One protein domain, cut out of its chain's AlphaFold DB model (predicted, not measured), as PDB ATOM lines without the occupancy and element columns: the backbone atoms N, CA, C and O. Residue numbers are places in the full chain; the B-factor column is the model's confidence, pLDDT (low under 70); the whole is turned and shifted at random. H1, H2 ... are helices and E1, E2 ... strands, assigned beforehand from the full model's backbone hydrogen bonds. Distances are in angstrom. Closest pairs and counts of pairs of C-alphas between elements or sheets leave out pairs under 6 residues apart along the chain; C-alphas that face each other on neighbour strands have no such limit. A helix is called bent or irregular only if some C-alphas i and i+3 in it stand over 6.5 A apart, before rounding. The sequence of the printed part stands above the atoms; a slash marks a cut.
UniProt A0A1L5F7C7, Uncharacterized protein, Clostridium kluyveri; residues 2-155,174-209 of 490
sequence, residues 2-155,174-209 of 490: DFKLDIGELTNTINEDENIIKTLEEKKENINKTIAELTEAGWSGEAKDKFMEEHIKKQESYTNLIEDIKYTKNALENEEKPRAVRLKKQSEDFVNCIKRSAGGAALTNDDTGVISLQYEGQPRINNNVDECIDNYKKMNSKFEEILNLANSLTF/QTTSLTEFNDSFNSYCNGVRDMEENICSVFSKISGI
ATOM      1  N   ASP A   2     183.657 129.594 160.138       51.44
ATOM      2  CA  ASP A   2     182.861 129.343 161.350       51.44
ATOM      3  C   ASP A   2     182.663 127.834 161.527       51.44
ATOM      4  O   ASP A   2     181.941 127.214 160.744       51.44
ATOM      5  N   PHE A   3     183.321 127.224 162.518       53.19
ATOM      6  CA  PHE A   3     183.118 125.805 162.833       53.19
ATOM      7  C   PHE A   3     181.641 125.593 163.163       53.19
ATOM      8  O   PHE A   3     181.152 126.219 164.106       53.19
ATOM      9  N   LYS A   4     180.939 124.752 162.389       62.56
ATOM     10  CA  LYS A   4     179.518 124.457 162.584       62.56
ATOM     11  C   LYS A   4     179.281 122.957 162.705       62.56
ATOM     12  O   LYS A   4     179.630 122.217 161.793       62.56
ATOM     13  N   LEU A   5     178.629 122.534 163.784       67.62
ATOM     14  CA  LEU A   5     178.221 121.145 163.984       67.62
ATOM     15  C   LEU A   5     176.738 121.062 164.339       67.62
ATOM     16  O   LEU A   5     176.273 121.767 165.237       67.62
ATOM     17  N   ASP A   6     176.019 120.185 163.642       77.25
ATOM     18  CA  ASP A   6     174.614 119.876 163.894       77.25
ATOM     19  C   ASP A   6     174.491 118.472 164.511       77.25
ATOM     20  O   ASP A   6     174.925 117.480 163.924       77.25
ATOM     21  N   ILE A   7     173.923 118.392 165.718       76.19
ATOM     22  CA  ILE A   7     173.776 117.130 166.470       76.19
ATOM     23  C   ILE A   7     172.762 116.185 165.800       76.19
ATOM     24  O   ILE A   7     172.898 114.958 165.892       76.19
ATOM     25  N   GLY A   8     171.767 116.744 165.105       72.75
ATOM     26  CA  GLY A   8     170.789 115.984 164.337       72.75
ATOM     27  C   GLY A   8     171.444 115.313 163.135       72.75
ATOM     28  O   GLY A   8     171.326 114.100 162.977       72.75
ATOM     29  N   GLU A   9     172.221 116.069 162.355       78.44
ATOM     30  CA  GLU A   9     172.973 115.512 161.217       78.44
ATOM     31  C   GLU A   9     174.035 114.498 161.656       78.44
ATOM     32  O   GLU A   9     174.203 113.457 161.020       78.44
ATOM     33  N   LEU A  10     174.704 114.738 162.790       78.12
ATOM     34  CA  LEU A  10     175.623 113.765 163.386       78.12
ATOM     35  C   LEU A  10     174.905 112.448 163.717       78.12
ATOM     36  O   LEU A  10     175.403 111.367 163.411       78.12
ATOM     37  N   THR A  11     173.717 112.533 164.317       82.19
ATOM     38  CA  THR A  11     172.910 111.349 164.641       82.19
ATOM     39  C   THR A  11     172.428 110.632 163.378       82.19
ATOM     40  O   THR A  11     172.460 109.404 163.335       82.19
ATOM     41  N   ASN A  12     172.037 111.371 162.336       79.19
ATOM     42  CA  ASN A  12     171.673 110.792 161.041       79.19
ATOM     43  C   ASN A  12     172.851 110.037 160.419       79.19
ATOM     44  O   ASN A  12     172.683 108.889 160.021       79.19
ATOM     45  N   THR A  13     174.043 110.636 160.428       79.94
ATOM     46  CA  THR A  13     175.273 110.029 159.892       79.94
ATOM     47  C   THR A  13     175.602 108.710 160.601       79.94
ATOM     48  O   THR A  13     175.845 107.701 159.949       79.94
ATOM     49  N   ILE A  14     175.519 108.675 161.938       82.12
ATOM     50  CA  ILE A  14     175.736 107.446 162.727       82.12
ATOM     51  C   ILE A  14     174.756 106.335 162.310       82.12
ATOM     52  O   ILE A  14     175.146 105.170 162.185       82.12
ATOM     53  N   ASN A  15     173.486 106.686 162.082       87.00
ATOM     54  CA  ASN A  15     172.464 105.733 161.645       87.00
ATOM     55  C   ASN A  15     172.694 105.260 160.199       87.00
ATOM     56  O   ASN A  15     172.431 104.100 159.878       87.00
ATOM     57  N   GLU A  16     173.163 106.140 159.313       84.19
ATOM     58  CA  GLU A  16     173.530 105.788 157.939       84.19
ATOM     59  C   GLU A  16     174.691 104.793 157.913       84.19
ATOM     60  O   GLU A  16     174.570 103.748 157.268       84.19
ATOM     61  N   ASP A  17     175.753 105.046 158.681       80.56
ATOM     62  CA  ASP A  17     176.890 104.131 158.816       80.56
ATOM     63  C   ASP A  17     176.448 102.756 159.334       80.56
ATOM     64  O   ASP A  17     176.856 101.723 158.797       80.56
ATOM     65  N   GLU A  18     175.559 102.713 160.332       91.75
ATOM     66  CA  GLU A  18     174.991 101.460 160.843       91.75
ATOM     67  C   GLU A  18     174.244 100.670 159.759       91.75
ATOM     68  O   GLU A  18     174.434  99.457 159.611       91.75
ATOM     69  N   ASN A  19     173.433 101.359 158.954       88.00
ATOM     70  CA  ASN A  19     172.699 100.745 157.850       88.00
ATOM     71  C   ASN A  19     173.630 100.255 156.730       88.00
ATOM     72  O   ASN A  19     173.388  99.190 156.147       88.00
ATOM     73  N   ILE A  20     174.701 100.999 156.432       81.31
ATOM     74  CA  ILE A  20     175.720 100.605 155.450       81.31
ATOM     75  C   ILE A  20     176.453  99.350 155.929       81.31
ATOM     76  O   ILE A  20     176.551  98.392 155.159       81.31
ATOM     77  N   ILE A  21     176.904  99.318 157.189       86.62
ATOM     78  CA  ILE A  21     177.553  98.145 157.797       86.62
ATOM     79  C   ILE A  21     176.654  96.918 157.643       86.62
ATOM     80  O   ILE A  21     177.090  95.909 157.084       86.62
ATOM     81  N   LYS A  22     175.384  97.024 158.052       90.12
ATOM     82  CA  LYS A  22     174.415  95.928 157.948       90.12
ATOM     83  C   LYS A  22     174.244  95.446 156.505       90.12
ATOM     84  O   LYS A  22     174.306  94.251 156.236       90.12
ATOM     85  N   THR A  23     174.091  96.374 155.559       86.75
ATOM     86  CA  THR A  23     173.933  96.048 154.132       86.75
ATOM     87  C   THR A  23     175.166  95.339 153.565       86.75
ATOM     88  O   THR A  23     175.042  94.413 152.759       86.75
ATOM     89  N   LEU A  24     176.370  95.776 153.947       80.75
ATOM     90  CA  LEU A  24     177.624  95.163 153.508       80.75
ATOM     91  C   LEU A  24     177.797  93.759 154.097       80.75
ATOM     92  O   LEU A  24     178.169  92.846 153.360       80.75
ATOM     93  N   GLU A  25     177.483  93.569 155.381       89.06
ATOM     94  CA  GLU A  25     177.514  92.261 156.047       89.06
ATOM     95  C   GLU A  25     176.528  91.275 155.400       89.06
ATOM     96  O   GLU A  25     176.934  90.177 155.012       89.06
ATOM     97  N   GLU A  26     175.280  91.690 155.161       90.12
ATOM     98  CA  GLU A  26     174.264  90.870 154.484       90.12
ATOM     99  C   GLU A  26     174.693  90.479 153.059       90.12
ATOM    100  O   GLU A  26     174.570  89.323 152.648       90.12
ATOM    101  N   LYS A  27     175.234  91.421 152.274       82.81
ATOM    102  CA  LYS A  27     175.747  91.124 150.923       82.81
ATOM    103  C   LYS A  27     176.926  90.153 150.963       82.81
ATOM    104  O   LYS A  27     176.986  89.242 150.137       82.81
ATOM    105  N   LYS A  28     177.849  90.339 151.909       84.44
ATOM    106  CA  LYS A  28     179.015  89.468 152.105       84.44
ATOM    107  C   LYS A  28     178.577  88.037 152.423       84.44
ATOM    108  O   LYS A  28     179.092  87.101 151.809       84.44
ATOM    109  N   GLU A  29     177.608  87.872 153.322       90.88
ATOM    110  CA  GLU A  29     177.034  86.573 153.689       90.88
ATOM    111  C   GLU A  29     176.325  85.907 152.503       90.88
ATOM    112  O   GLU A  29     176.606  84.748 152.192       90.88
ATOM    113  N   ASN A  30     175.484  86.652 151.780       89.88
ATOM    114  CA  ASN A  30     174.759  86.138 150.616       89.88
ATOM    115  C   ASN A  30     175.699  85.617 149.521       89.88
ATOM    116  O   ASN A  30     175.482  84.526 149.000       89.88
ATOM    117  N   ILE A  31     176.773  86.350 149.202       87.69
ATOM    118  CA  ILE A  31     177.759  85.901 148.205       87.69
ATOM    119  C   ILE A  31     178.433  84.602 148.668       87.69
ATOM    120  O   ILE A  31     178.543  83.657 147.888       87.69
ATOM    121  N   ASN A  32     178.856  84.532 149.935       90.19
ATOM    122  CA  ASN A  32     179.498  83.335 150.487       90.19
ATOM    123  C   ASN A  32     178.558  82.122 150.463       90.19
ATOM    124  O   ASN A  32     178.981  81.022 150.101       90.19
ATOM    125  N   LYS A  33     177.276  82.331 150.772       95.12
ATOM    126  CA  LYS A  33     176.241  81.301 150.680       95.12
ATOM    127  C   LYS A  33     176.057  80.805 149.244       95.12
ATOM    128  O   LYS A  33     176.107  79.602 149.012       95.12
ATOM    129  N   THR A  34     175.923  81.705 148.268       93.06
ATOM    130  CA  THR A  34     175.788  81.325 146.851       93.06
ATOM    131  C   THR A  34     177.007  80.548 146.343       93.06
ATOM    132  O   THR A  34     176.861  79.592 145.588       93.06
ATOM    133  N   ILE A  35     178.221  80.907 146.772       90.88
ATOM    134  CA  ILE A  35     179.442  80.167 146.412       90.88
ATOM    135  C   ILE A  35     179.425  78.740 146.980       90.88
ATOM    136  O   ILE A  35     179.851  77.804 146.292       90.88
ATOM    137  N   ALA A  36     178.937  78.565 148.212       93.50
ATOM    138  CA  ALA A  36     178.772  77.250 148.826       93.50
ATOM    139  C   ALA A  36     177.752  76.403 148.049       93.50
ATOM    140  O   ALA A  36     178.082  75.294 147.636       93.50
ATOM    141  N   GLU A  37     176.580  76.965 147.735       95.44
ATOM    142  CA  GLU A  37     175.533  76.300 146.943       95.44
ATOM    143  C   GLU A  37     176.034  75.887 145.547       95.44
ATOM    144  O   GLU A  37     175.812  74.759 145.109       95.44
ATOM    145  N   LEU A  38     176.774  76.761 144.853       92.81
ATOM    146  CA  LEU A  38     177.376  76.439 143.552       92.81
ATOM    147  C   LEU A  38     178.429  75.330 143.662       92.81
ATOM    148  O   LEU A  38     178.526  74.470 142.786       92.81
ATOM    149  N   THR A  39     179.220  75.339 144.736       91.19
ATOM    150  CA  THR A  39     180.211  74.292 145.005       91.19
ATOM    151  C   THR A  39     179.540  72.946 145.264       91.19
ATOM    152  O   THR A  39     179.969  71.943 144.694       91.19
ATOM    153  N   GLU A  40     178.474  72.920 146.064       94.88
ATOM    154  CA  GLU A  40     177.663  71.724 146.321       94.88
ATOM    155  C   GLU A  40     176.969  71.213 145.051       94.88
ATOM    156  O   GLU A  40     176.897  70.005 144.830       94.88
ATOM    157  N   ALA A  41     176.550  72.119 144.162       95.19
ATOM    158  CA  ALA A  41     175.999  71.794 142.846       95.19
ATOM    159  C   ALA A  41     177.049  71.277 141.833       95.19
ATOM    160  O   ALA A  41     176.707  70.995 140.683       95.19
ATOM    161  N   GLY A  42     178.315  71.134 142.240       93.19
ATOM    162  CA  GLY A  42     179.375  70.507 141.447       93.19
ATOM    163  C   GLY A  42     180.331  71.476 140.745       93.19
ATOM    164  O   GLY A  42     181.152  71.040 139.932       93.19
ATOM    165  N   TRP A  43     180.275  72.778 141.045       93.81
ATOM    166  CA  TRP A  43     181.225  73.737 140.481       93.81
ATOM    167  C   TRP A  43     182.660  73.432 140.948       93.81
ATOM    168  O   TRP A  43     182.960  73.400 142.149       93.81
ATOM    169  N   SER A  44     183.553  73.187 139.983       90.94
ATOM    170  CA  SER A  44     184.945  72.754 140.181       90.94
ATOM    171  C   SER A  44     185.844  73.154 138.994       90.94
ATOM    172  O   SER A  44     185.350  73.615 137.963       90.94
ATOM    173  N   GLY A  45     187.164  72.991 139.142       90.31
ATOM    174  CA  GLY A  45     188.163  73.250 138.098       90.31
ATOM    175  C   GLY A  45     188.724  74.678 138.080       90.31
ATOM    176  O   GLY A  45     188.323  75.535 138.861       90.31
ATOM    177  N   GLU A  46     189.629  74.953 137.137       89.12
ATOM    178  CA  GLU A  46     190.467  76.168 137.115       89.12
ATOM    179  C   GLU A  46     189.667  77.490 137.087       89.12
ATOM    180  O   GLU A  46     190.098  78.507 137.628       89.12
ATOM    181  N   ALA A  47     188.472  77.488 136.486       81.00
ATOM    182  CA  ALA A  47     187.589  78.656 136.469       81.00
ATOM    183  C   ALA A  47     187.055  79.009 137.868       81.00
ATOM    184  O   ALA A  47     186.954  80.188 138.210       81.00
ATOM    185  N   LYS A  48     186.742  77.993 138.683       89.69
ATOM    186  CA  LYS A  48     186.382  78.185 140.089       89.69
ATOM    187  C   LYS A  48     187.579  78.710 140.865       89.69
ATOM    188  O   LYS A  48     187.422  79.663 141.614       89.69
ATOM    189  N   ASP A  49     188.754  78.123 140.667       89.44
ATOM    190  CA  ASP A  49     189.954  78.503 141.417       89.44
ATOM    191  C   ASP A  49     190.299  79.986 141.199       89.44
ATOM    192  O   ASP A  49     190.482  80.722 142.169       89.44
ATOM    193  N   LYS A  50     190.252  80.467 139.944       87.31
ATOM    194  CA  LYS A  50     190.430  81.899 139.620       87.31
ATOM    195  C   LYS A  50     189.360  82.792 140.242       87.31
ATOM    196  O   LYS A  50     189.671  83.876 140.727       87.31
ATOM    197  N   PHE A  51     188.100  82.355 140.240       90.00
ATOM    198  CA  PHE A  51     187.037  83.104 140.906       90.00
ATOM    199  C   PHE A  51     187.264  83.177 142.420       90.00
ATOM    200  O   PHE A  51     187.103  84.245 143.003       90.00
ATOM    201  N   MET A  52     187.648  82.067 143.056       88.19
ATOM    202  CA  MET A  52     187.886  82.005 144.499       88.19
ATOM    203  C   MET A  52     189.066  82.884 144.915       88.19
ATOM    204  O   MET A  52     188.975  83.551 145.943       88.19
ATOM    205  N   GLU A  53     190.129  82.948 144.113       84.31
ATOM    206  CA  GLU A  53     191.258  83.854 144.351       84.31
ATOM    207  C   GLU A  53     190.810  85.326 144.370       84.31
ATOM    208  O   GLU A  53     191.105  86.065 145.312       84.31
ATOM    209  N   GLU A  54     190.039  85.750 143.367       78.44
ATOM    210  CA  GLU A  54     189.501  87.114 143.300       78.44
ATOM    211  C   GLU A  54     188.454  87.389 144.386       78.44
ATOM    212  O   GLU A  54     188.389  88.492 144.937       78.44
ATOM    213  N   HIS A  55     187.643  86.390 144.736       84.38
ATOM    214  CA  HIS A  55     186.672  86.482 145.821       84.38
ATOM    215  C   HIS A  55     187.355  86.688 147.173       84.38
ATOM    216  O   HIS A  55     186.915  87.547 147.929       84.38
ATOM    217  N   ILE A  56     188.455  85.982 147.461       83.00
ATOM    218  CA  ILE A  56     189.238  86.161 148.696       83.00
ATOM    219  C   ILE A  56     189.745  87.606 148.812       83.00
ATOM    220  O   ILE A  56     189.501  88.250 149.832       83.00
ATOM    221  N   LYS A  57     190.353  88.156 147.750       77.06
ATOM    222  CA  LYS A  57     190.838  89.553 147.731       77.06
ATOM    223  C   LYS A  57     189.704  90.561 147.968       77.06
ATOM    224  O   LYS A  57     189.854  91.538 148.705       77.06
ATOM    225  N   LYS A  58     188.536  90.324 147.360       73.81
ATOM    226  CA  LYS A  58     187.347  91.169 147.560       73.81
ATOM    227  C   LYS A  58     186.762  91.028 148.964       73.81
ATOM    228  O   LYS A  58     186.336  92.028 149.527       73.81
ATOM    229  N   GLN A  59     186.746  89.826 149.540       77.44
ATOM    230  CA  GLN A  59     186.293  89.584 150.915       77.44
ATOM    231  C   GLN A  59     187.169  90.313 151.931       77.44
ATOM    232  O   GLN A  59     186.638  90.901 152.872       77.44
ATOM    233  N   GLU A  60     188.484  90.315 151.725       76.38
ATOM    234  CA  GLU A  60     189.420  91.100 152.529       76.38
ATOM    235  C   GLU A  60     189.117  92.600 152.403       76.38
ATOM    236  O   GLU A  60     188.904  93.270 153.407       76.38
ATOM    237  N   SER A  61     188.931  93.097 151.175       69.88
ATOM    238  CA  SER A  61     188.565  94.502 150.928       69.88
ATOM    239  C   SER A  61     187.244  94.909 151.600       69.88
ATOM    240  O   SER A  61     187.164  95.976 152.203       69.88
ATOM    241  N   TYR A  62     186.208  94.062 151.536       68.25
ATOM    242  CA  TYR A  62     184.937  94.298 152.235       68.25
ATOM    243  C   TYR A  62     185.104  94.291 153.752       68.25
ATOM    244  O   TYR A  62     184.446  95.068 154.434       68.25
ATOM    245  N   THR A  63     185.951  93.408 154.282       79.25
ATOM    246  CA  THR A  63     186.207  93.322 155.725       79.25
ATOM    247  C   THR A  63     186.878  94.595 156.218       79.25
ATOM    248  O   THR A  63     186.360  95.208 157.144       79.25
ATOM    249  N   ASN A  64     187.925  95.045 155.526       74.94
ATOM    250  CA  ASN A  64     188.626  96.283 155.858       74.94
ATOM    251  C   ASN A  64     187.681  97.493 155.786       74.94
ATOM    252  O   ASN A  64     187.614  98.275 156.723       74.94
ATOM    253  N   LEU A  65     186.860  97.593 154.731       72.06
ATOM    254  CA  LEU A  65     185.869  98.666 154.612       72.06
ATOM    255  C   LEU A  65     184.844  98.651 155.760       72.06
ATOM    256  O   LEU A  65     184.505  99.700 156.297       72.06
ATOM    257  N   ILE A  66     184.335  97.474 156.142       76.88
ATOM    258  CA  ILE A  66     183.401  97.343 157.270       76.88
ATOM    259  C   ILE A  66     184.079  97.761 158.583       76.88
ATOM    260  O   ILE A  66     183.445  98.417 159.406       76.88
ATOM    261  N   GLU A  67     185.341  97.386 158.792       81.38
ATOM    262  CA  GLU A  67     186.116  97.771 159.976       81.38
ATOM    263  C   GLU A  67     186.357  99.285 160.037       81.38
ATOM    264  O   GLU A  67     186.130  99.882 161.091       81.38
ATOM    265  N   ASP A  68     186.695  99.922 158.913       74.38
ATOM    266  CA  ASP A  68     186.883 101.377 158.814       74.38
ATOM    267  C   ASP A  68     185.587 102.146 159.124       74.38
ATOM    268  O   ASP A  68     185.588 103.121 159.886       74.38
ATOM    269  N   ILE A  69     184.449 101.688 158.587       75.81
ATOM    270  CA  ILE A  69     183.140 102.303 158.859       75.81
ATOM    271  C   ILE A  69     182.740 102.070 160.322       75.81
ATOM    272  O   ILE A  69     182.278 102.997 160.983       75.81
ATOM    273  N   LYS A  70     182.974 100.874 160.886       84.25
ATOM    274  CA  LYS A  70     182.732 100.596 162.318       84.25
ATOM    275  C   LYS A  70     183.567 101.494 163.221       84.25
ATOM    276  O   LYS A  70     183.051 101.992 164.221       84.25
ATOM    277  N   TYR A  71     184.836 101.701 162.879       81.06
ATOM    278  CA  TYR A  71     185.719 102.601 163.607       81.06
ATOM    279  C   TYR A  71     185.186 104.037 163.583       81.06
ATOM    280  O   TYR A  71     185.049 104.658 164.639       81.06
ATOM    281  N   THR A  72     184.817 104.524 162.395       75.25
ATOM    282  CA  THR A  72     184.244 105.862 162.191       75.25
ATOM    283  C   THR A  72     182.961 106.036 162.995       75.25
ATOM    284  O   THR A  72     182.878 106.939 163.828       75.25
ATOM    285  N   LYS A  73     182.002 105.116 162.839       85.88
ATOM    286  CA  LYS A  73     180.741 105.115 163.585       85.88
ATOM    287  C   LYS A  73     180.987 105.156 165.092       85.88
ATOM    288  O   LYS A  73     180.403 105.980 165.787       85.88
ATOM    289  N   ASN A  74     181.874 104.299 165.600       86.38
ATOM    290  CA  ASN A  74     182.197 104.235 167.022       86.38
ATOM    291  C   ASN A  74     182.782 105.556 167.542       86.38
ATOM    292  O   ASN A  74     182.412 105.996 168.627       86.38
ATOM    293  N   ALA A  75     183.660 106.199 166.774       77.62
ATOM    294  CA  ALA A  75     184.211 107.499 167.139       77.62
ATOM    295  C   ALA A  75     183.129 108.595 167.145       77.62
ATOM    296  O   ALA A  75     183.029 109.364 168.102       77.62
ATOM    297  N   LEU A  76     182.260 108.628 166.132       81.12
ATOM    298  CA  LEU A  76     181.146 109.577 166.077       81.12
ATOM    299  C   LEU A  76     180.159 109.373 167.240       81.12
ATOM    300  O   LEU A  76     179.741 110.335 167.884       81.12
ATOM    301  N   GLU A  77     179.809 108.122 167.530       88.19
ATOM    302  CA  GLU A  77     178.803 107.746 168.524       88.19
ATOM    303  C   GLU A  77     179.306 107.904 169.964       88.19
ATOM    304  O   GLU A  77     178.607 108.479 170.800       88.19
ATOM    305  N   ASN A  78     180.521 107.434 170.255       86.62
ATOM    306  CA  ASN A  78     181.031 107.340 171.625       86.62
ATOM    307  C   ASN A  78     181.998 108.463 172.009       86.62
ATOM    308  O   ASN A  78     182.211 108.690 173.203       86.62
ATOM    309  N   GLU A  79     182.564 109.189 171.043       83.38
ATOM    310  CA  GLU A  79     183.487 110.292 171.320       83.38
ATOM    311  C   GLU A  79     182.878 111.646 170.943       83.38
ATOM    312  O   GLU A  79     182.758 112.520 171.808       83.38
ATOM    313  N   GLU A  80     182.437 111.819 169.693       80.69
ATOM    314  CA  GLU A  80     181.983 113.126 169.198       80.69
ATOM    315  C   GLU A  80     180.609 113.528 169.711       80.69
ATOM    316  O   GLU A  80     180.439 114.630 170.233       80.69
ATOM    317  N   LYS A  81     179.615 112.641 169.623       81.31
ATOM    318  CA  LYS A  81     178.249 112.957 170.052       81.31
ATOM    319  C   LYS A  81     178.180 113.381 171.530       81.31
ATOM    320  O   LYS A  81     177.591 114.430 171.807       81.31
ATOM    321  N   PRO A  82     178.834 112.696 172.492       83.44
ATOM    322  CA  PRO A  82     178.876 113.151 173.882       83.44
ATOM    323  C   PRO A  82     179.569 114.508 174.071       83.44
ATOM    324  O   PRO A  82     179.168 115.285 174.942       83.44
ATOM    325  N   ARG A  83     180.606 114.817 173.279       82.19
ATOM    326  CA  ARG A  83     181.262 116.137 173.286       82.19
ATOM    327  C   ARG A  83     180.330 117.216 172.740       82.19
ATOM    328  O   ARG A  83     180.216 118.260 173.375       82.19
ATOM    329  N   ALA A  84     179.602 116.932 171.659       76.62
ATOM    330  CA  ALA A  84     178.609 117.830 171.072       76.62
ATOM    331  C   ALA A  84     177.532 118.217 172.095       76.62
ATOM    332  O   ALA A  84     177.263 119.397 172.315       76.62
ATOM    333  N   VAL A  85     176.963 117.220 172.777       78.31
ATOM    334  CA  VAL A  85     175.931 117.419 173.808       78.31
ATOM    335  C   VAL A  85     176.475 118.243 174.977       78.31
ATOM    336  O   VAL A  85     175.834 119.193 175.431       78.31
ATOM    337  N   ARG A  86     177.692 117.936 175.446       80.69
ATOM    338  CA  ARG A  86     178.361 118.713 176.501       80.69
ATOM    339  C   ARG A  86     178.568 120.166 176.081       80.69
ATOM    340  O   ARG A  86     178.311 121.070 176.874       80.69
ATOM    341  N   LEU A  87     179.007 120.383 174.847       78.06
ATOM    342  CA  LEU A  87     179.289 121.707 174.317       78.06
ATOM    343  C   LEU A  87     178.015 122.533 174.115       78.06
ATOM    344  O   LEU A  87     177.977 123.715 174.454       78.06
ATOM    345  N   LYS A  88     176.936 121.900 173.653       76.25
ATOM    346  CA  LYS A  88     175.601 122.503 173.633       76.25
ATOM    347  C   LYS A  88     175.191 122.968 175.030       76.25
ATOM    348  O   LYS A  88     174.786 124.117 175.186       76.25
ATOM    349  N   LYS A  89     175.375 122.133 176.055       77.69
ATOM    350  CA  LYS A  89     175.079 122.512 177.443       77.69
ATOM    351  C   LYS A  89     175.933 123.693 177.920       77.69
ATOM    352  O   LYS A  89     175.401 124.622 178.513       77.69
ATOM    353  N   GLN A  90     177.228 123.716 177.600       75.94
ATOM    354  CA  GLN A  90     178.096 124.866 177.895       75.94
ATOM    355  C   GLN A  90     177.615 126.144 177.192       75.94
ATOM    356  O   GLN A  90     177.646 127.222 177.783       75.94
ATOM    357  N   SER A  91     177.132 126.030 175.952       71.00
ATOM    358  CA  SER A  91     176.528 127.145 175.220       71.00
ATOM    359  C   SER A  91     175.244 127.638 175.888       71.00
ATOM    360  O   SER A  91     175.013 128.842 175.972       71.00
ATOM    361  N   GLU A  92     174.391 126.730 176.356       70.62
ATOM    362  CA  GLU A  92     173.175 127.076 177.092       70.62
ATOM    363  C   GLU A  92     173.508 127.748 178.424       70.62
ATOM    364  O   GLU A  92     172.904 128.766 178.755       70.62
ATOM    365  N   ASP A  93     174.501 127.243 179.155       69.25
ATOM    366  CA  ASP A  93     174.995 127.834 180.400       69.25
ATOM    367  C   ASP A  93     175.578 129.237 180.173       69.25
ATOM    368  O   ASP A  93     175.318 130.147 180.966       69.25
ATOM    369  N   PHE A  94     176.280 129.445 179.058       69.56
ATOM    370  CA  PHE A  94     176.759 130.756 178.618       69.56
ATOM    371  C   PHE A  94     175.607 131.716 178.313       69.56
ATOM    372  O   PHE A  94     175.543 132.821 178.858       69.56
ATOM    373  N   VAL A  95     174.634 131.279 177.513       66.62
ATOM    374  CA  VAL A  95     173.425 132.060 177.225       66.62
ATOM    375  C   VAL A  95     172.650 132.357 178.511       66.62
ATOM    376  O   VAL A  95     172.134 133.460 178.675       66.62
ATOM    377  N   ASN A  96     172.596 131.417 179.452       68.44
ATOM    378  CA  ASN A  96     171.967 131.598 180.754       68.44
ATOM    379  C   ASN A  96     172.756 132.560 181.651       68.44
ATOM    380  O   ASN A  96     172.135 133.291 182.414       68.44
ATOM    381  N   CYS A  97     174.088 132.640 181.556       67.44
ATOM    382  CA  CYS A  97     174.865 133.701 182.210       67.44
ATOM    383  C   CYS A  97     174.477 135.081 181.671       67.44
ATOM    384  O   CYS A  97     174.207 135.985 182.455       67.44
ATOM    385  N   ILE A  98     174.322 135.218 180.351       64.88
ATOM    386  CA  ILE A  98     173.838 136.465 179.741       64.88
ATOM    387  C   ILE A  98     172.393 136.759 180.179       64.88
ATOM    388  O   ILE A  98     172.068 137.888 180.544       64.88
ATOM    389  N   LYS A  99     171.516 135.747 180.189       65.62
ATOM    390  CA  LYS A  99     170.093 135.880 180.543       65.62
ATOM    391  C   LYS A  99     169.824 136.004 182.039       65.62
ATOM    392  O   LYS A  99     168.774 136.523 182.382       65.62
ATOM    393  N   ARG A 100     170.709 135.582 182.948       55.97
ATOM    394  CA  ARG A 100     170.568 135.842 184.398       55.97
ATOM    395  C   ARG A 100     170.586 137.344 184.715       55.97
ATOM    396  O   ARG A 100     170.005 137.747 185.715       55.97
ATOM    397  N   SER A 101     171.083 138.173 183.795       50.34
ATOM    398  CA  SER A 101     170.881 139.631 183.770       50.34
ATOM    399  C   SER A 101     169.427 140.075 183.491       50.34
ATOM    400  O   SER A 101     169.116 141.248 183.659       50.34
ATOM    401  N   ALA A 102     168.541 139.177 183.037       36.56
ATOM    402  CA  ALA A 102     167.184 139.475 182.550       36.56
ATOM    403  C   ALA A 102     166.091 138.417 182.877       36.56
ATOM    404  O   ALA A 102     164.937 138.622 182.517       36.56
ATOM    405  N   GLY A 103     166.411 137.311 183.562       39.22
ATOM    406  CA  GLY A 103     165.458 136.285 184.008       39.22
ATOM    407  C   GLY A 103     164.850 135.431 182.885       39.22
ATOM    408  O   GLY A 103     163.788 135.744 182.358       39.22
ATOM    409  N   GLY A 104     165.458 134.287 182.561       38.44
ATOM    410  CA  GLY A 104     164.807 133.292 181.703       38.44
ATOM    411  C   GLY A 104     165.537 131.955 181.663       38.44
ATOM    412  O   GLY A 104     166.743 131.923 181.435       38.44
ATOM    413  N   ALA A 105     164.795 130.861 181.853       45.53
ATOM    414  CA  ALA A 105     165.271 129.496 181.646       45.53
ATOM    415  C   ALA A 105     164.902 129.035 180.231       45.53
ATOM    416  O   ALA A 105     163.753 129.180 179.814       45.53
ATOM    417  N   ALA A 106     165.858 128.461 179.503       43.34
ATOM    418  CA  ALA A 106     165.575 127.714 178.283       43.34
ATOM    419  C   ALA A 106     166.062 126.278 178.482       43.34
ATOM    420  O   ALA A 106     167.261 126.033 178.563       43.34
ATOM    421  N   LEU A 107     165.110 125.356 178.608       46.66
ATOM    422  CA  LEU A 107     165.341 123.922 178.484       46.66
ATOM    423  C   LEU A 107     165.206 123.586 176.998       46.66
ATOM    424  O   LEU A 107     164.156 123.858 176.413       46.66
ATOM    425  N   THR A 108     166.241 123.015 176.390       53.28
ATOM    426  CA  THR A 108     166.133 122.394 175.063       53.28
ATOM    427  C   THR A 108     166.516 120.914 175.161       53.28
ATOM    428  O   THR A 108     167.121 120.504 176.150       53.28
ATOM    429  N   ASN A 109     166.094 120.089 174.199       56.44
ATOM    430  CA  ASN A 109     166.394 118.650 174.199       56.44
ATOM    431  C   ASN A 109     167.881 118.394 173.879       56.44
ATOM    432  O   ASN A 109     168.521 119.222 173.238       56.44
ATOM    433  N   ASP A 110     168.446 117.270 174.322       61.25
ATOM    434  CA  ASP A 110     169.873 116.966 174.109       61.25
ATOM    435  C   ASP A 110     170.192 116.547 172.661       61.25
ATOM    436  O   ASP A 110     171.343 116.614 172.236       61.25
ATOM    437  N   ASP A 111     169.169 116.176 171.888       56.50
ATOM    438  CA  ASP A 111     169.312 115.550 170.568       56.50
ATOM    439  C   ASP A 111     169.301 116.532 169.384       56.50
ATOM    440  O   ASP A 111     169.507 116.115 168.246       56.50
ATOM    441  N   THR A 112     169.051 117.829 169.607       53.47
ATOM    442  CA  THR A 112     169.004 118.825 168.522       53.47
ATOM    443  C   THR A 112     169.748 120.105 168.892       53.47
ATOM    444  O   THR A 112     169.665 120.585 170.021       53.47
ATOM    445  N   GLY A 113     170.500 120.677 167.948       56.00
ATOM    446  CA  GLY A 113     171.224 121.925 168.178       56.00
ATOM    447  C   GLY A 113     172.340 122.171 167.171       56.00
ATOM    448  O   GLY A 113     172.962 121.236 166.674       56.00
ATOM    449  N   VAL A 114     172.591 123.455 166.911       55.34
ATOM    450  CA  VAL A 114     173.678 123.935 166.059       55.34
ATOM    451  C   VAL A 114     174.716 124.619 166.937       55.34
ATOM    452  O   VAL A 114     174.416 125.600 167.615       55.34
ATOM    453  N   ILE A 115     175.943 124.122 166.888       57.03
ATOM    454  CA  ILE A 115     177.107 124.748 167.509       57.03
ATOM    455  C   ILE A 115     177.808 125.540 166.412       57.03
ATOM    456  O   ILE A 115     178.094 124.962 165.372       57.03
ATOM    457  N   SER A 116     178.058 126.835 166.611       55.19
ATOM    458  CA  SER A 116     178.760 127.695 165.646       55.19
ATOM    459  C   SER A 116     179.800 128.566 166.343       55.19
ATOM    460  O   SER A 116     179.437 129.230 167.316       55.19
ATOM    461  N   LEU A 117     181.037 128.637 165.839       54.06
ATOM    462  CA  LEU A 117     182.062 129.524 166.407       54.06
ATOM    463  C   LEU A 117     182.668 130.514 165.420       54.06
ATOM    464  O   LEU A 117     183.265 130.105 164.432       54.06
ATOM    465  N   GLN A 118     182.642 131.798 165.787       54.25
ATOM    466  CA  GLN A 118     183.492 132.841 165.207       54.25
ATOM    467  C   GLN A 118     184.727 133.066 166.087       54.25
ATOM    468  O   GLN A 118     184.642 133.656 167.165       54.25
ATOM    469  N   TYR A 119     185.890 132.607 165.620       51.09
ATOM    470  CA  TYR A 119     187.146 132.638 166.383       51.09
ATOM    471  C   TYR A 119     187.800 134.027 166.500       51.09
ATOM    472  O   TYR A 119     188.547 134.279 167.444       51.09
ATOM    473  N   GLU A 120     187.526 134.957 165.584       50.56
ATOM    474  CA  GLU A 120     188.275 136.223 165.498       50.56
ATOM    475  C   GLU A 120     188.022 137.188 166.675       50.56
ATOM    476  O   GLU A 120     188.856 138.043 166.988       50.56
ATOM    477  N   GLY A 121     186.875 137.062 167.350       57.53
ATOM    478  CA  GLY A 121     186.448 137.987 168.403       57.53
ATOM    479  C   GLY A 121     186.934 137.643 169.813       57.53
ATOM    480  O   GLY A 121     187.027 138.542 170.652       57.53
ATOM    481  N   GLN A 122     187.272 136.377 170.085       64.81
ATOM    482  CA  GLN A 122     187.534 135.886 171.446       64.81
ATOM    483  C   GLN A 122     188.630 136.684 172.180       64.81
ATOM    484  O   GLN A 122     188.370 137.152 173.291       64.81
ATOM    485  N   PRO A 123     189.823 136.935 171.597       63.78
ATOM    486  CA  PRO A 123     190.876 137.664 172.304       63.78
ATOM    487  C   PRO A 123     190.481 139.107 172.632       63.78
ATOM    488  O   PRO A 123     190.900 139.653 173.649       63.78
ATOM    489  N   ARG A 124     189.680 139.753 171.774       65.00
ATOM    490  CA  ARG A 124     189.207 141.128 172.004       65.00
ATOM    491  C   ARG A 124     188.193 141.178 173.142       65.00
ATOM    492  O   ARG A 124     188.290 142.063 173.985       65.00
ATOM    493  N   ILE A 125     187.262 140.225 173.175       65.50
ATOM    494  CA  ILE A 125     186.256 140.113 174.237       65.50
ATOM    495  C   ILE A 125     186.944 139.877 175.584       65.50
ATOM    496  O   ILE A 125     186.710 140.650 176.508       65.50
ATOM    497  N   ASN A 126     187.855 138.902 175.667       72.38
ATOM    498  CA  ASN A 126     188.579 138.597 176.905       72.38
ATOM    499  C   ASN A 126     189.362 139.811 177.422       72.38
ATOM    500  O   ASN A 126     189.204 140.194 178.575       72.38
ATOM    501  N   ASN A 127     190.123 140.485 176.550       72.06
ATOM    502  CA  ASN A 127     190.876 141.681 176.942       72.06
ATOM    503  C   ASN A 127     189.971 142.787 177.514       72.06
ATOM    504  O   ASN A 127     190.321 143.409 178.514       72.06
ATOM    505  N   ASN A 128     188.813 143.035 176.894       69.31
ATOM    506  CA  ASN A 128     187.875 144.057 177.363       69.31
ATOM    507  C   ASN A 128     187.230 143.677 178.707       69.31
ATOM    508  O   ASN A 128     187.001 144.542 179.554       69.31
ATOM    509  N   VAL A 129     186.917 142.394 178.895       76.19
ATOM    510  CA  VAL A 129     186.351 141.857 180.139       76.19
ATOM    511  C   VAL A 129     187.363 141.969 181.279       76.19
ATOM    512  O   VAL A 129     187.029 142.502 182.337       76.19
ATOM    513  N   ASP A 130     188.611 141.565 181.039       80.19
ATOM    514  CA  ASP A 130     189.697 141.653 182.017       80.19
ATOM    515  C   ASP A 130     189.968 143.110 182.429       80.19
ATOM    516  O   ASP A 130     190.099 143.410 183.618       80.19
ATOM    517  N   GLU A 131     189.972 144.045 181.470       82.44
ATOM    518  CA  GLU A 131     190.134 145.477 181.748       82.44
ATOM    519  C   GLU A 131     189.006 146.028 182.636       82.44
ATOM    520  O   GLU A 131     189.259 146.771 183.591       82.44
ATOM    521  N   CYS A 132     187.756 145.642 182.362       74.69
ATOM    522  CA  CYS A 132     186.610 146.018 183.188       74.69
ATOM    523  C   CYS A 132     186.731 145.467 184.619       74.69
ATOM    524  O   CYS A 132     186.560 146.222 185.578       74.69
ATOM    525  N   ILE A 133     187.077 144.182 184.773       82.44
ATOM    526  CA  ILE A 133     187.272 143.540 186.084       82.44
ATOM    527  C   ILE A 133     188.351 144.275 186.890       82.44
ATOM    528  O   ILE A 133     188.153 144.579 188.070       82.44
ATOM    529  N   ASP A 134     189.481 144.605 186.264       86.50
ATOM    530  CA  ASP A 134     190.573 145.327 186.920       86.50
ATOM    531  C   ASP A 134     190.164 146.737 187.361       86.50
ATOM    532  O   ASP A 134     190.526 147.187 188.454       86.50
ATOM    533  N   ASN A 135     189.380 147.441 186.543       86.81
ATOM    534  CA  ASN A 135     188.854 148.755 186.900       86.81
ATOM    535  C   ASN A 135     187.863 148.676 188.068       86.81
ATOM    536  O   ASN A 135     187.947 149.487 188.997       86.81
ATOM    537  N   TYR A 136     186.982 147.674 188.088       88.94
ATOM    538  CA  TYR A 136     186.034 147.478 189.187       88.94
ATOM    539  C   TYR A 136     186.740 147.128 190.498       88.94
ATOM    540  O   TYR A 136     186.405 147.689 191.541       88.94
ATOM    541  N   LYS A 137     187.796 146.306 190.462       88.62
ATOM    542  CA  LYS A 137     188.633 146.032 191.644       88.62
ATOM    543  C   LYS A 137     189.259 147.307 192.216       88.62
ATOM    544  O   LYS A 137     189.216 147.521 193.429       88.62
ATOM    545  N   LYS A 138     189.797 148.186 191.358       90.44
ATOM    546  CA  LYS A 138     190.357 149.484 191.784       90.44
ATOM    547  C   LYS A 138     189.291 150.381 192.414       90.44
ATOM    548  O   LYS A 138     189.538 150.973 193.462       90.44
ATOM    549  N   MET A 139     188.108 150.462 191.807       88.06
ATOM    550  CA  MET A 139     187.000 151.263 192.332       88.06
ATOM    551  C   MET A 139     186.485 150.714 193.670       88.06
ATOM    552  O   MET A 139     186.249 151.485 194.597       88.06
ATOM    553  N   ASN A 140     186.421 149.388 193.823       88.56
ATOM    554  CA  ASN A 140     186.069 148.750 195.089       88.56
ATOM    555  C   ASN A 140     187.053 149.121 196.209       88.56
ATOM    556  O   ASN A 140     186.621 149.449 197.312       88.56
ATOM    557  N   SER A 141     188.360 149.152 195.917       90.62
ATOM    558  CA  SER A 141     189.377 149.617 196.874       90.62
ATOM    559  C   SER A 141     189.133 151.056 197.334       90.62
ATOM    560  O   SER A 141     189.354 151.370 198.500       90.62
ATOM    561  N   LYS A 142     188.649 151.938 196.449       91.69
ATOM    562  CA  LYS A 142     188.296 153.317 196.818       91.69
ATOM    563  C   LYS A 142     187.054 153.398 197.694       91.69
ATOM    564  O   LYS A 142     187.031 154.213 198.610       91.69
ATOM    565  N   PHE A 143     186.060 152.540 197.479       87.94
ATOM    566  CA  PHE A 143     184.921 152.449 198.392       87.94
ATOM    567  C   PHE A 143     185.327 151.967 199.790       87.94
ATOM    568  O   PHE A 143     184.869 152.549 200.769       87.94
ATOM    569  N   GLU A 144     186.236 150.991 199.900       88.38
ATOM    570  CA  GLU A 144     186.795 150.573 201.201       88.38
ATOM    571  C   GLU A 144     187.524 151.739 201.901       88.38
ATOM    572  O   GLU A 144     187.330 151.975 203.092       88.38
ATOM    573  N   GLU A 145     188.327 152.526 201.166       89.38
ATOM    574  CA  GLU A 145     188.970 153.742 201.696       89.38
ATOM    575  C   GLU A 145     187.934 154.764 202.211       89.38
ATOM    576  O   GLU A 145     188.094 155.300 203.309       89.38
ATOM    577  N   ILE A 146     186.855 155.009 201.455       86.62
ATOM    578  CA  ILE A 146     185.781 155.940 201.840       86.62
ATOM    579  C   ILE A 146     185.046 155.450 203.090       86.62
ATOM    580  O   ILE A 146     184.815 156.253 203.989       86.62
ATOM    581  N   LEU A 147     184.698 154.162 203.179       85.06
ATOM    582  CA  LEU A 147     184.025 153.592 204.354       85.06
ATOM    583  C   LEU A 147     184.894 153.713 205.611       85.06
ATOM    584  O   LEU A 147     184.408 154.118 206.668       85.06
ATOM    585  N   ASN A 148     186.198 153.447 205.486       85.62
ATOM    586  CA  ASN A 148     187.152 153.620 206.582       85.62
ATOM    587  C   ASN A 148     187.241 155.080 207.050       85.62
ATOM    588  O   ASN A 148     187.254 155.342 208.252       85.62
ATOM    589  N   LEU A 149     187.262 156.037 206.115       83.56
ATOM    590  CA  LEU A 149     187.260 157.466 206.435       83.56
ATOM    591  C   LEU A 149     185.926 157.919 207.037       83.56
ATOM    592  O   LEU A 149     185.936 158.663 208.014       83.56
ATOM    593  N   ALA A 150     184.792 157.455 206.511       77.81
ATOM    594  CA  ALA A 150     183.461 157.799 207.008       77.81
ATOM    595  C   ALA A 150     183.293 157.425 208.489       77.81
ATOM    596  O   ALA A 150     182.767 158.222 209.260       77.81
ATOM    597  N   ASN A 151     183.844 156.282 208.909       69.25
ATOM    598  CA  ASN A 151     183.862 155.856 210.312       69.25
ATOM    599  C   ASN A 151     184.697 156.771 211.233       69.25
ATOM    600  O   ASN A 151     184.532 156.728 212.451       69.25
ATOM    601  N   SER A 152     185.590 157.597 210.676       73.56
ATOM    602  CA  SER A 152     186.433 158.544 211.423       73.56
ATOM    603  C   SER A 152     185.867 159.971 211.492       73.56
ATOM    604  O   SER A 152     186.371 160.798 212.254       73.56
ATOM    605  N   LEU A 153     184.821 160.280 210.717       65.12
ATOM    606  CA  LEU A 153     184.212 161.610 210.670       65.12
ATOM    607  C   LEU A 153     183.203 161.779 211.816       65.12
ATOM    608  O   LEU A 153     182.151 161.151 211.834       65.12
ATOM    609  N   THR A 154     183.498 162.669 212.767       57.78
ATOM    610  CA  THR A 154     182.662 162.916 213.961       57.78
ATOM    611  C   THR A 154     181.762 164.159 213.864       57.78
ATOM    612  O   THR A 154     181.056 164.472 214.819       57.78
ATOM    613  N   PHE A 155     181.766 164.874 212.728       55.66
ATOM    614  CA  PHE A 155     181.168 166.217 212.590       55.66
ATOM    615  C   PHE A 155     180.106 166.383 211.479       55.66
ATOM    616  O   PHE A 155     179.655 167.503 211.242       55.66
ATOM    617  N   GLN A 174     178.415 143.194 190.186       81.88
ATOM    618  CA  GLN A 174     178.789 143.353 188.773       81.88
ATOM    619  C   GLN A 174     180.141 142.704 188.447       81.88
ATOM    620  O   GLN A 174     180.290 142.086 187.394       81.88
ATOM    621  N   THR A 175     181.115 142.811 189.356       82.44
ATOM    622  CA  THR A 175     182.428 142.161 189.212       82.44
ATOM    623  C   THR A 175     182.287 140.640 189.171       82.44
ATOM    624  O   THR A 175     182.897 139.990 188.319       82.44
ATOM    625  N   THR A 176     181.451 140.072 190.045       85.81
ATOM    626  CA  THR A 176     181.144 138.636 190.060       85.81
ATOM    627  C   THR A 176     180.483 138.198 188.756       85.81
ATOM    628  O   THR A 176     180.997 137.297 188.104       85.81
ATOM    629  N   SER A 177     179.418 138.876 188.310       80.75
ATOM    630  CA  SER A 177     178.720 138.521 187.065       80.75
ATOM    631  C   SER A 177     179.625 138.584 185.832       80.75
ATOM    632  O   SER A 177     179.522 137.746 184.940       80.75
ATOM    633  N   LEU A 178     180.533 139.561 185.777       79.88
ATOM    634  CA  LEU A 178     181.478 139.694 184.672       79.88
ATOM    635  C   LEU A 178     182.556 138.595 184.686       79.88
ATOM    636  O   LEU A 178     182.970 138.122 183.629       79.88
ATOM    637  N   THR A 179     182.969 138.151 185.875       84.19
ATOM    638  CA  THR A 179     183.878 137.007 186.040       84.19
ATOM    639  C   THR A 179     183.196 135.707 185.609       84.19
ATOM    640  O   THR A 179     183.744 134.973 184.792       84.19
ATOM    641  N   GLU A 180     181.958 135.472 186.060       83.25
ATOM    642  CA  GLU A 180     181.148 134.310 185.660       83.25
ATOM    643  C   GLU A 180     180.923 134.258 184.140       83.25
ATOM    644  O   GLU A 180     180.996 133.188 183.532       83.25
ATOM    645  N   PHE A 181     180.701 135.417 183.506       81.75
ATOM    646  CA  PHE A 181     180.642 135.530 182.049       81.75
ATOM    647  C   PHE A 181     181.958 135.095 181.388       81.75
ATOM    648  O   PHE A 181     181.924 134.290 180.458       81.75
ATOM    649  N   ASN A 182     183.102 135.600 181.867       82.00
ATOM    650  CA  ASN A 182     184.420 135.277 181.311       82.00
ATOM    651  C   ASN A 182     184.715 133.774 181.396       82.00
ATOM    652  O   ASN A 182     185.139 133.155 180.420       82.00
ATOM    653  N   ASP A 183     184.448 133.173 182.555       84.94
ATOM    654  CA  ASP A 183     184.688 131.753 182.800       84.94
ATOM    655  C   ASP A 183     183.792 130.879 181.917       84.94
ATOM    656  O   ASP A 183     184.261 129.924 181.288       84.94
ATOM    657  N   SER A 184     182.507 131.229 181.806       79.00
ATOM    658  CA  SER A 184     181.551 130.504 180.967       79.00
ATOM    659  C   SER A 184     181.886 130.619 179.475       79.00
ATOM    660  O   SER A 184     181.869 129.610 178.768       79.00
ATOM    661  N   PHE A 185     182.269 131.812 179.009       77.75
ATOM    662  CA  PHE A 185     182.702 132.045 177.631       77.75
ATOM    663  C   PHE A 185     183.966 131.244 177.288       77.75
ATOM    664  O   PHE A 185     184.005 130.551 176.271       77.75
ATOM    665  N   ASN A 186     184.977 131.259 178.162       80.50
ATOM    666  CA  ASN A 186     186.206 130.492 177.951       80.50
ATOM    667  C   ASN A 186     185.964 128.977 177.996       80.50
ATOM    668  O   ASN A 186     186.537 128.252 177.184       80.50
ATOM    669  N   SER A 187     185.098 128.495 178.893       81.88
ATOM    670  CA  SER A 187     184.701 127.080 178.963       81.88
ATOM    671  C   SER A 187     184.043 126.611 177.662       81.88
ATOM    672  O   SER A 187     184.423 125.571 177.122       81.88
ATOM    673  N   TYR A 188     183.127 127.415 177.111       73.38
ATOM    674  CA  TYR A 188     182.511 127.162 175.808       73.38
ATOM    675  C   TYR A 188     183.553 127.141 174.676       73.38
ATOM    676  O   TYR A 188     183.630 126.165 173.934       73.38
ATOM    677  N   CYS A 189     184.411 128.164 174.572       71.75
ATOM    678  CA  CYS A 189     185.436 128.221 173.525       71.75
ATOM    679  C   CYS A 189     186.450 127.069 173.603       71.75
ATOM    680  O   CYS A 189     186.871 126.562 172.567       71.75
ATOM    681  N   ASN A 190     186.851 126.651 174.806       78.50
ATOM    682  CA  ASN A 190     187.746 125.507 174.978       78.50
ATOM    683  C   ASN A 190     187.064 124.205 174.546       78.50
ATOM    684  O   ASN A 190     187.660 123.445 173.793       78.50
ATOM    685  N   GLY A 191     185.797 123.995 174.923       73.38
ATOM    686  CA  GLY A 191     185.034 122.823 174.483       73.38
ATOM    687  C   GLY A 191     184.919 122.716 172.959       73.38
ATOM    688  O   GLY A 191     184.904 121.612 172.420       73.38
ATOM    689  N   VAL A 192     184.897 123.847 172.249       69.38
ATOM    690  CA  VAL A 192     184.879 123.873 170.775       69.38
ATOM    691  C   VAL A 192     186.218 123.445 170.198       69.38
ATOM    692  O   VAL A 192     186.238 122.622 169.289       69.38
ATOM    693  N   ARG A 193     187.330 123.956 170.741       72.50
ATOM    694  CA  ARG A 193     188.672 123.535 170.308       72.50
ATOM    695  C   ARG A 193     188.884 122.049 170.558       72.50
ATOM    696  O   ARG A 193     189.303 121.343 169.653       72.50
ATOM    697  N   ASP A 194     188.503 121.570 171.740       76.56
ATOM    698  CA  ASP A 194     188.592 120.154 172.101       76.56
ATOM    699  C   ASP A 194     187.763 119.267 171.161       76.56
ATOM    700  O   ASP A 194     188.113 118.109 170.924       76.56
ATOM    701  N   MET A 195     186.636 119.775 170.655       72.69
ATOM    702  CA  MET A 195     185.791 119.070 169.695       72.69
ATOM    703  C   MET A 195     186.409 119.058 168.296       72.69
ATOM    704  O   MET A 195     186.507 118.004 167.676       72.69
ATOM    705  N   GLU A 196     186.876 120.208 167.816       68.38
ATOM    706  CA  GLU A 196     187.560 120.328 166.528       68.38
ATOM    707  C   GLU A 196     188.807 119.428 166.470       68.38
ATOM    708  O   GLU A 196     189.005 118.697 165.499       68.38
ATOM    709  N   GLU A 197     189.614 119.422 167.533       68.62
ATOM    710  CA  GLU A 197     190.802 118.573 167.652       68.62
ATOM    711  C   GLU A 197     190.458 117.078 167.652       68.62
ATOM    712  O   GLU A 197     191.175 116.289 167.031       68.62
ATOM    713  N   ASN A 198     189.359 116.679 168.303       71.56
ATOM    714  CA  ASN A 198     188.936 115.279 168.338       71.56
ATOM    715  C   ASN A 198     188.457 114.800 166.965       71.56
ATOM    716  O   ASN A 198     188.967 113.789 166.479       71.56
ATOM    717  N   ILE A 199     187.595 115.582 166.302       68.06
ATOM    718  CA  ILE A 199     187.116 115.297 164.943       68.06
ATOM    719  C   ILE A 199     188.322 115.120 164.021       68.06
ATOM    720  O   ILE A 199     188.465 114.098 163.351       68.06
ATOM    721  N   CYS A 200     189.249 116.077 164.050       62.81
ATOM    722  CA  CYS A 200     190.471 116.021 163.257       62.81
ATOM    723  C   CYS A 200     191.301 114.761 163.545       62.81
ATOM    724  O   CYS A 200     191.729 114.089 162.612       62.81
ATOM    725  N   SER A 201     191.508 114.413 164.817       64.38
ATOM    726  CA  SER A 201     192.253 113.216 165.231       64.38
ATOM    727  C   SER A 201     191.621 111.921 164.712       64.38
ATOM    728  O   SER A 201     192.321 111.040 164.207       64.38
ATOM    729  N   VAL A 202     190.293 111.810 164.790       63.09
ATOM    730  CA  VAL A 202     189.533 110.666 164.271       63.09
ATOM    731  C   VAL A 202     189.694 110.559 162.751       63.09
ATOM    732  O   VAL A 202     190.062 109.495 162.249       63.09
ATOM    733  N   PHE A 203     189.520 111.664 162.018       60.69
ATOM    734  CA  PHE A 203     189.706 111.697 160.562       60.69
ATOM    735  C   PHE A 203     191.157 111.411 160.134       60.69
ATOM    736  O   PHE A 203     191.379 110.718 159.136       60.69
ATOM    737  N   SER A 204     192.157 111.871 160.891       56.97
ATOM    738  CA  SER A 204     193.568 111.534 160.659       56.97
ATOM    739  C   SER A 204     193.813 110.026 160.772       56.97
ATOM    740  O   SER A 204     194.453 109.441 159.902       56.97
ATOM    741  N   LYS A 205     193.236 109.359 161.778       60.22
ATOM    742  CA  LYS A 205     193.368 107.901 161.938       60.22
ATOM    743  C   LYS A 205     192.700 107.127 160.801       60.22
ATOM    744  O   LYS A 205     193.324 106.222 160.256       60.22
ATOM    745  N   ILE A 206     191.490 107.523 160.393       55.22
ATOM    746  CA  ILE A 206     190.767 106.911 159.258       55.22
ATOM    747  C   ILE A 206     191.555 107.078 157.953       55.22
ATOM    748  O   ILE A 206     191.649 106.169 157.133       55.22
ATOM    749  N   SER A 207     192.182 108.237 157.761       52.72
ATOM    750  CA  SER A 207     193.012 108.503 156.585       52.72
ATOM    751  C   SER A 207     194.419 107.890 156.667       52.72
ATOM    752  O   SER A 207     195.169 107.988 155.692       52.72
ATOM    753  N   GLY A 208     194.782 107.198 157.756       50.34
ATOM    754  CA  GLY A 208     196.093 106.563 157.950       50.34
ATOM    755  C   GLY A 208     197.245 107.546 158.185       50.34
ATOM    756  O   GLY A 208     198.393 107.221 157.894       50.34
ATOM    757  N   ILE A 209     196.933 108.749 158.665       48.78
ATOM    758  CA  ILE A 209     197.872 109.836 158.946       48.78
ATOM    759  C   ILE A 209     198.181 109.834 160.441       48.78
ATOM    760  O   ILE A 209     197.280 109.885 161.278       48.78
TER     761      ILE A 209
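AT A GLANCE: This is residues 2 to 155 and 174 to 209 of the 490 residues of an uncharacterized protein of Clostridium kluyveri (UniProt A0A1L5F7C7). A thin rod of long helices: H1 and H2 form a long helical hairpin, H4 packs along the later part of H2, and H3 overlaps the beginning of H4 and carries the rod on, with residues 141 to 155 sticking out at that end. A tiny ribbon of two strands, E1 and E2, lies near the middle of the rod, beside residues 81 to 91 of H2 and 188 to 196 of H4. The printed part has 190 residues, with four named helices and two named strands in the order E1 H1 H2 E2 H3 H4; the sheet, E1 - E2, is antiparallel and the class is mostly helix. The whole is extended, with a radius of gyration of the C-alphas of 29.8 A and spans of 119 by 34 by 24 A.

IN THESE COORDINATES: Strand E1 is residues 3 to 6, its C-alpha 3 at (183.118, 125.805, 162.833), and strand E2 is residues 114 to 117. H2, residues 46 to 100, is the longest helix at 78.7 A; it has a kink of 27 degrees near residue 81 and is neither bent nor irregular, but only just: C-alphas 78 and 81 are 6.5 A apart. H1, residues 7 to 40, measures 49.8 A and ends with C-alpha 40 at (177.663, 71.724, 146.321). H3, residues 119 to 150, measures 47.9 A and is irregular, with C-alphas 120 and 123 7.4 A apart. H4, residues 174 to 206, measures 48.4 A and ends with C-alpha 206 at (190.767, 106.911, 159.258).

HOW THE PARTS SIT: E1 and E2 are antiparallel at 174 degrees, with N 5 and O 115 3.0 A apart and N 115 and O 5 2.9 A apart, both within hydrogen-bond range. The closest C-alphas of E2 and H2 are those of Ile 115 and Lys 88, 6.7 A apart. H2 and H4 touch, closest at the C-alphas of Phe 94 and Ser 184, 5.3 A, and run opposite ways at a shallow tilt of 4 degrees. The hairpin of H1 and H2 touches at the C-alphas of Ile 14 and Lys 73, 5.6 A, at a shallow tilt of 15 degrees; H2 touches H1 with residues 59 to 85 alone. H3, with residues 126 to 137 alone, touches residues 175 to 182 of H4, closest at the C-alphas of Ile 133 and Thr 175, 5.9 A, opposite ways at a shallow tilt of 24 degrees. H3 is apart from H1 and H2, and H1 from H4. Every O i to N i+4 pair is within hydrogen-bond range in H1 and H4, against 48 of 51 in H2 and 26 of 28 in H3.

THE WHOLE: The two C-alphas farthest apart are those of Gly 45 and Phe 155, at 119.3 A. Residues 156 to 173 are not printed, and C-alphas 155 and 174 are 33.1 A apart across the cut. The link from H2 to E2, residues 101 to 113, is long. Mean pLDDT of the printed part is 75.5, with 58 residues under 70, among them 93 to 125 and 199 to 209.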